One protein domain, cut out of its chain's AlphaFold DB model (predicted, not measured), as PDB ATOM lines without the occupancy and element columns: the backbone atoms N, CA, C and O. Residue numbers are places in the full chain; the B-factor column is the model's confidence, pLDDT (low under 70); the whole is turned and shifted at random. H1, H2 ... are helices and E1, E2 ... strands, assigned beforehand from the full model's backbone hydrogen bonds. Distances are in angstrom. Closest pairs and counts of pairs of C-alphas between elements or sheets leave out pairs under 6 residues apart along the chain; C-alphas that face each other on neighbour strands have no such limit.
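AT A GLANCE: This is residues 2 to 57 of the 57 residues of an uncharacterized protein of Loa loa (UniProt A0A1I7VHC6). With little regular structure, the model is an open arch: a small head of two paired strands, E1 and E2, and helix H1, then small helix H2 and a tail, residues 46 to 57, that sticks out. The 56 printed residues run E1, H1, E2, H2, the sheet antiparallel; the class is mixed, with 19 residues in named elements. It is extended and flat, radius of gyration of the C-alphas 15.8 A, spans 39 by 35 by 18 A.

IN THESE COORDINATES: Find C-alpha 6 at (2.702, -18.186, -11.609), where E1, residues 6 to 8, begins. H1, residues 13 to 20, covers 10.6 A. E2 is residues 30 to 32; H2, residues 37 to 41, ends at (20.159, -22.630, -18.476).

HOW THE PARTS SIT: Between E1 and E2, at 145 degrees, look for N 31 and O 7, 2.7 A apart. The closest C-alphas of E1 and H1, Leu 8 and Lys 15, are 7.8 A apart. H1 and H2 are apart. In both helices every O i to N i+4 pair is within hydrogen-bond range.

THE WHOLE: The C-alphas of Glu 26 and Val 57, the two farthest apart, are 41.7 A apart. The printed part has no cut and no long link; residues 2 to 4 are under pLDDT 70.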
ATOM      1  N   ALA A   2      -4.187 -17.411  -6.821       49.19
ATOM      2  CA  ALA A   2      -3.077 -17.540  -7.768       49.19
ATOM      3  C   ALA A   2      -2.128 -18.639  -7.265       49.19
ATOM      4  O   ALA A   2      -1.623 -18.549  -6.144       49.19
ATOM      5  N   GLU A   3      -1.973 -19.710  -8.044       57.72
ATOM      6  CA  GLU A   3      -1.066 -20.803  -7.707       57.72
ATOM      7  C   GLU A   3       0.328 -20.218  -7.466       57.72
ATOM      8  O   GLU A   3       0.858 -19.488  -8.312       57.72
ATOM      9  N   ARG A   4       0.907 -20.491  -6.290       68.44
ATOM     10  CA  ARG A   4       2.266 -20.047  -5.949       68.44
ATOM     11  C   ARG A   4       3.202 -20.476  -7.086       68.44
ATOM     12  O   ARG A   4       3.260 -21.658  -7.406       68.44
ATOM     13  N   GLY A   5       3.905 -19.522  -7.697       84.25
ATOM     14  CA  GLY A   5       4.824 -19.789  -8.811       84.25
ATOM     15  C   GLY A   5       4.313 -19.414 -10.206       84.25
ATOM     16  O   GLY A   5       4.988 -19.730 -11.183       84.25
ATOM     17  N   HIS A   6       3.175 -18.722 -10.329       89.88
ATOM     18  CA  HIS A   6       2.702 -18.186 -11.609       89.88
ATOM     19  C   HIS A   6       2.357 -16.693 -11.541       89.88
ATOM     20  O   HIS A   6       1.809 -16.209 -10.554       89.88
ATOM     21  N   MET A   7       2.623 -15.974 -12.633       91.25
ATOM     22  CA  MET A   7       2.235 -14.574 -12.842       91.25
ATOM     23  C   MET A   7       1.345 -14.450 -14.082       91.25
ATOM     24  O   MET A   7       1.514 -15.193 -15.045       91.25
ATOM     25  N   LEU A   8       0.400 -13.509 -14.110       91.94
ATOM     26  CA  LEU A   8      -0.354 -13.217 -15.332       91.94
ATOM     27  C   LEU A   8       0.570 -12.665 -16.423       91.94
ATOM     28  O   LEU A   8       1.335 -11.739 -16.178       91.94
ATOM     29  N   ARG A   9       0.421 -13.150 -17.662       89.94
ATOM     30  CA  ARG A   9       1.154 -12.603 -18.827       89.94
ATOM     31  C   ARG A   9       0.828 -11.140 -19.130       89.94
ATOM     32  O   ARG A   9       1.602 -10.465 -19.793       89.94
ATOM     33  N   SER A  10      -0.364 -10.690 -18.747       92.38
ATOM     34  CA  SER A  10      -0.830  -9.317 -18.936       92.38
ATOM     35  C   SER A  10      -2.034  -9.034 -18.041       92.38
ATOM     36  O   SER A  10      -2.713  -9.964 -17.602       92.38
ATOM     37  N   LEU A  11      -2.334  -7.754 -17.827       92.62
ATOM     38  CA  LEU A  11      -3.455  -7.286 -17.012       92.62
ATOM     39  C   LEU A  11      -4.620  -6.791 -17.888       92.62
ATOM     40  O   LEU A  11      -5.027  -5.637 -17.808       92.62
ATOM     41  N   SER A  12      -5.152  -7.646 -18.769       93.62
ATOM     42  CA  SER A  12      -6.374  -7.297 -19.510       93.62
ATOM     43  C   SER A  12      -7.593  -7.290 -18.584       93.62
ATOM     44  O   SER A  12      -7.621  -8.030 -17.599       93.62
ATOM     45  N   ARG A  13      -8.631  -6.515 -18.927       95.00
ATOM     46  CA  ARG A  13      -9.872  -6.409 -18.136       95.00
ATOM     47  C   ARG A  13     -10.418  -7.775 -17.708       95.00
ATOM     48  O   ARG A  13     -10.588  -8.016 -16.520       95.00
ATOM     49  N   THR A  14     -10.575  -8.701 -18.653       92.56
ATOM     50  CA  THR A  14     -11.067 -10.057 -18.368       92.56
ATOM     51  C   THR A  14     -10.142 -10.829 -17.425       92.56
ATOM     52  O   THR A  14     -10.619 -11.540 -16.550       92.56
ATOM     53  N   LYS A  15      -8.810 -10.703 -17.561       92.00
ATOM     54  CA  LYS A  15      -7.854 -11.372 -16.657       92.00
ATOM     55  C   LYS A  15      -7.928 -10.810 -15.240       92.00
ATOM     56  O   LYS A  15      -7.847 -11.584 -14.289       92.00
ATOM     57  N   ILE A  16      -8.115  -9.498 -15.102       93.00
ATOM     58  CA  ILE A  16      -8.319  -8.839 -13.808       93.00
ATOM     59  C   ILE A  16      -9.625  -9.328 -13.177       93.00
ATOM     60  O   ILE A  16      -9.599  -9.816 -12.052       93.00
ATOM     61  N   GLU A  17     -10.738  -9.277 -13.911       94.19
ATOM     62  CA  GLU A  17     -12.051  -9.733 -13.438       94.19
ATOM     63  C   GLU A  17     -12.014 -11.206 -12.999       94.19
ATOM     64  O   GLU A  17     -12.444 -11.519 -11.893       94.19
ATOM     65  N   MET A  18     -11.415 -12.101 -13.799       90.69
ATOM     66  CA  MET A  18     -11.234 -13.515 -13.430       90.69
ATOM     67  C   MET A  18     -10.400 -13.681 -12.153       90.69
ATOM     68  O   MET A  18     -10.745 -14.497 -11.301       90.69
ATOM     69  N   THR A  19      -9.325 -12.901 -12.004       89.56
ATOM     70  CA  THR A  19      -8.460 -12.953 -10.814       89.56
ATOM     71  C   THR A  19      -9.209 -12.490  -9.567       89.56
ATOM     72  O   THR A  19      -9.142 -13.158  -8.538       89.56
ATOM     73  N   LEU A  20      -9.952 -11.383  -9.666       89.94
ATOM     74  CA  LEU A  20     -10.765 -10.839  -8.574       89.94
ATOM     75  C   LEU A  20     -11.912 -11.780  -8.190       89.94
ATOM     76  O   LEU A  20     -12.209 -11.934  -7.010       89.94
ATOM     77  N   ALA A  21     -12.511 -12.450  -9.174       92.75
ATOM     78  CA  ALA A  21     -13.539 -13.465  -8.962       92.75
ATOM     79  C   ALA A  21     -12.978 -14.809  -8.454       92.75
ATOM     80  O   ALA A  21     -13.744 -15.731  -8.185       92.75
ATOM     81  N   GLY A  22     -11.652 -14.952  -8.340       85.50
ATOM     82  CA  GLY A  22     -11.008 -16.191  -7.900       85.50
ATOM     83  C   GLY A  22     -11.131 -17.355  -8.889       85.50
ATOM     84  O   GLY A  22     -10.894 -18.498  -8.497       85.50
ATOM     85  N   VAL A  23     -11.478 -17.078 -10.150       87.06
ATOM     86  CA  VAL A  23     -11.622 -18.075 -11.220       87.06
ATOM     87  C   VAL A  23     -10.249 -18.620 -11.611       87.06
ATOM     88  O   VAL A  23      -9.278 -17.869 -11.726       87.06
ATOM     89  N   ASN A  24     -10.163 -19.931 -11.849       82.56
ATOM     90  CA  ASN A  24      -8.939 -20.553 -12.344       82.56
ATOM     91  C   ASN A  24      -8.607 -20.043 -13.750       82.56
ATOM     92  O   ASN A  24      -9.412 -20.131 -14.675       82.56
ATOM     93  N   ILE A  25      -7.396 -19.516 -13.900       84.56
ATOM     94  CA  ILE A  25      -6.911 -18.949 -15.154       84.56
ATOM     95  C   ILE A  25      -6.124 -20.024 -15.899       84.56
ATOM     96  O   ILE A  25      -5.260 -20.680 -15.325       84.56
ATOM     97  N   GLU A  26      -6.412 -20.188 -17.190       85.56
ATOM     98  CA  GLU A  26      -5.694 -21.122 -18.060       85.56
ATOM     99  C   GLU A  26      -4.174 -20.910 -18.000       85.56
ATOM    100  O   GLU A  26      -3.690 -19.778 -18.078       85.56
ATOM    101  N   GLN A  27      -3.412 -22.007 -17.971       80.88
ATOM    102  CA  GLN A  27      -1.945 -21.973 -17.919       80.88
ATOM    103  C   GLN A  27      -1.316 -21.167 -19.067       80.88
ATOM    104  O   GLN A  27      -0.305 -20.496 -18.879       80.88
ATOM    105  N   SER A  28      -1.944 -21.153 -20.248       83.38
ATOM    106  CA  SER A  28      -1.502 -20.361 -21.407       83.38
ATOM    107  C   SER A  28      -1.494 -18.847 -21.146       83.38
ATOM    108  O   SER A  28      -0.757 -18.105 -21.796       83.38
ATOM    109  N   LYS A  29      -2.294 -18.372 -20.184       85.69
ATOM    110  CA  LYS A  29      -2.392 -16.962 -19.776       85.69
ATOM    111  C   LYS A  29      -1.431 -16.615 -18.634       85.69
ATOM    112  O   LYS A  29      -1.358 -15.437 -18.262       85.69
ATOM    113  N   LEU A  30      -0.681 -17.597 -18.133       90.06
ATOM    114  CA  LEU A  30       0.264 -17.483 -17.029       90.06
ATOM    115  C   LEU A  30       1.725 -17.585 -17.512       90.06
ATOM    116  O   LEU A  30       2.033 -18.118 -18.583       90.06
ATOM    117  N   VAL A  31       2.626 -17.017 -16.720       92.06
ATOM    118  CA  VAL A  31       4.084 -17.123 -16.811       92.06
ATOM    119  C   VAL A  31       4.545 -17.906 -15.594       92.06
ATOM    120  O   VAL A  31       4.206 -17.542 -14.469       92.06
ATOM    121  N   ARG A  32       5.311 -18.975 -15.815       91.56
ATOM    122  CA  ARG A  32       5.937 -19.747 -14.737       91.56
ATOM    123  C   ARG A  32       7.061 -18.929 -14.100       91.56
ATOM    124  O   ARG A  32       7.881 -18.351 -14.805       91.56
ATOM    125  N   MET A  33       7.109 -18.921 -12.775       93.50
ATOM    126  CA  MET A  33       8.164 -18.311 -11.973       93.50
ATOM    127  C   MET A  33       8.999 -19.421 -11.333       93.50
ATOM    128  O   MET A  33       8.552 -20.081 -10.399       93.50
ATOM    129  N   ASP A  34      10.207 -19.639 -11.847       94.44
ATOM    130  CA  ASP A  34      11.108 -20.729 -11.449       94.44
ATOM    131  C   ASP A  34      12.397 -20.227 -10.779       94.44
ATOM    132  O   ASP A  34      13.433 -20.883 -10.835       94.44
ATOM    133  N   ALA A  35      12.346 -19.026 -10.194       94.25
ATOM    134  CA  ALA A  35      13.478 -18.378  -9.526       94.25
ATOM    135  C   ALA A  35      14.766 -18.304 -10.378       94.25
ATOM    136  O   ALA A  35      15.869 -18.230  -9.840       94.25
ATOM    137  N   GLY A  36      14.637 -18.296 -11.709       95.56
ATOM    138  CA  GLY A  36      15.768 -18.161 -12.623       95.56
ATOM    139  C   GLY A  36      16.412 -19.483 -13.041       95.56
ATOM    140  O   GLY A  36      17.431 -19.440 -13.729       95.56
ATOM    141  N   GLU A  37      15.839 -20.647 -12.709       96.94
ATOM    142  CA  GLU A  37      16.343 -21.946 -13.183       96.94
ATOM    143  C   GLU A  37      16.450 -21.998 -14.713       96.94
ATOM    144  O   GLU A  37      17.514 -22.317 -15.254       96.94
ATOM    145  N   THR A  38      15.374 -21.641 -15.420       96.44
ATOM    146  CA  THR A  38      15.372 -21.578 -16.887       96.44
ATOM    147  C   THR A  38      16.286 -20.460 -17.389       96.44
ATOM    148  O   THR A  38      17.055 -20.672 -18.322       96.44
ATOM    149  N   ALA A  39      16.283 -19.294 -16.730       97.69
ATOM    150  CA  ALA A  39      17.136 -18.164 -17.115       97.69
ATOM    151  C   ALA A  39      18.627 -18.519 -17.085       97.69
ATOM    152  O   ALA A  39      19.350 -18.210 -18.030       97.69
ATOM    153  N   ARG A  40      19.069 -19.247 -16.054       98.12
ATOM    154  CA  ARG A  40      20.444 -19.739 -15.935       98.12
ATOM    155  C   ARG A  40      20.805 -20.705 -17.060       98.12
ATOM    156  O   ARG A  40      21.890 -20.586 -17.622       98.12
ATOM    157  N   ARG A  41      19.924 -21.660 -17.386       98.31
ATOM    158  CA  ARG A  41      20.159 -22.630 -18.476       98.31
ATOM    159  C   ARG A  41      20.257 -21.951 -19.843       98.31
ATOM    160  O   ARG A  41      21.023 -22.403 -20.683       98.31
ATOM    161  N   GLU A  42      19.510 -20.871 -20.039       98.19
ATOM    162  CA  GLU A  42      19.484 -20.083 -21.277       98.19
ATOM    163  C   GLU A  42      20.537 -18.961 -21.316       98.19
ATOM    164  O   GLU A  42      20.587 -18.208 -22.285       98.19
ATOM    165  N   GLY A  43      21.372 -18.813 -20.279       98.00
ATOM    166  CA  GLY A  43      22.415 -17.783 -20.232       98.00
ATOM    167  C   GLY A  43      21.886 -16.348 -20.125       98.00
ATOM    168  O   GLY A  43      22.538 -15.416 -20.592       98.00
ATOM    169  N   ARG A  44      20.703 -16.151 -19.532       98.31
ATOM    170  CA  ARG A  44      20.074 -14.833 -19.366       98.31
ATOM    171  C   ARG A  44      20.390 -14.226 -18.000       98.31
ATOM    172  O   ARG A  44      20.188 -14.871 -16.975       98.31
ATOM    173  N   CYS A  45      20.774 -12.951 -18.001       97.88
ATOM    174  CA  CYS A  45      21.025 -12.143 -16.805       97.88
ATOM    175  C   CYS A  45      20.300 -10.793 -16.916       97.88
ATOM    176  O   CYS A  45      20.112 -10.281 -18.019       97.88
ATOM    177  N   VAL A  46      19.913 -10.211 -15.779       98.25
ATOM    178  CA  VAL A  46      19.302  -8.876 -15.690       98.25
ATOM    179  C   VAL A  46      20.008  -8.103 -14.581       98.25
ATOM    180  O   VAL A  46      20.248  -8.658 -13.510       98.25
ATOM    181  N   PHE A  47      20.333  -6.838 -14.838       98.12
ATOM    182  CA  PHE A  47      20.894  -5.914 -13.857       98.12
ATOM    183  C   PHE A  47      19.938  -4.734 -13.710       98.12
ATOM    184  O   PHE A  47      19.595  -4.094 -14.701       98.12
ATOM    185  N   GLU A  48      19.511  -4.457 -12.483       98.19
ATOM    186  CA  GLU A  48      18.714  -3.280 -12.150       98.19
ATOM    187  C   GLU A  48      19.631  -2.257 -11.476       98.19
ATOM    188  O   GLU A  48      20.382  -2.599 -10.563       98.19
ATOM    189  N   CYS A  49      19.616  -1.017 -11.965       97.94
ATOM    190  CA  CYS A  49      20.441   0.072 -11.454       97.94
ATOM    191  C   CYS A  49      19.550   1.285 -11.197       97.94
ATOM    192  O   CYS A  49      18.858   1.752 -12.103       97.94
ATOM    193  N   SER A  50      19.575   1.799  -9.973       97.50
ATOM    194  CA  SER A  50      18.949   3.066  -9.612       97.50
ATOM    195  C   SER A  50      19.780   3.747  -8.530       97.50
ATOM    196  O   SER A  50      20.550   3.092  -7.824       97.50
ATOM    197  N   TRP A  51      19.613   5.064  -8.390       98.00
ATOM    198  CA  TRP A  51      20.246   5.826  -7.311       98.00
ATOM    199  C   TRP A  51      19.805   5.353  -5.921       98.00
ATOM    200  O   TRP A  51      20.537   5.527  -4.951       98.00
ATOM    201  N   GLU A  52      18.619   4.755  -5.837       98.00
ATOM    202  CA  GLU A  52      17.952   4.402  -4.587       98.00
ATOM    203  C   GLU A  52      18.170   2.937  -4.182       98.00
ATOM    204  O   GLU A  52      17.772   2.524  -3.090       98.00
ATOM    205  N   ILE A  53      18.838   2.129  -5.020       96.62
ATOM    206  CA  ILE A  53      19.216   0.766  -4.633       96.62
ATOM    207  C   ILE A  53      20.174   0.856  -3.445       96.62
ATOM    208  O   ILE A  53      21.285   1.365  -3.557       96.62
ATOM    209  N   ALA A  54      19.720   0.340  -2.301       95.00
ATOM    210  CA  ALA A  54      20.420   0.409  -1.018       95.00
ATOM    211  C   ALA A  54      20.725   1.841  -0.525       95.00
ATOM    212  O   ALA A  54      21.588   2.025   0.332       95.00
ATOM    213  N   ASN A  55      19.995   2.843  -1.019       97.25
ATOM    214  CA  ASN A  55      20.213   4.243  -0.677       97.25
ATOM    215  C   ASN A  55      18.868   4.969  -0.559       97.25
ATOM    216  O   ASN A  55      18.355   5.520  -1.527       97.25
ATOM    217  N   LYS A  56      18.266   4.937   0.634       94.56
ATOM    218  CA  LYS A  56      17.022   5.667   0.900       94.56
ATOM    219  C   LYS A  56      17.295   7.172   0.831       94.56
ATOM    220  O   LYS A  56      18.099   7.671   1.618       94.56
ATOM    221  N   VAL A  57      16.596   7.859  -0.068       90.38
ATOM    222  CA  VAL A  57      16.640   9.316  -0.279       90.38
ATOM    223  C   VAL A  57      15.296   9.936   0.075       90.38
ATOM    224  O   VAL A  57      14.271   9.229  -0.062       90.38
TER     225      VAL A  57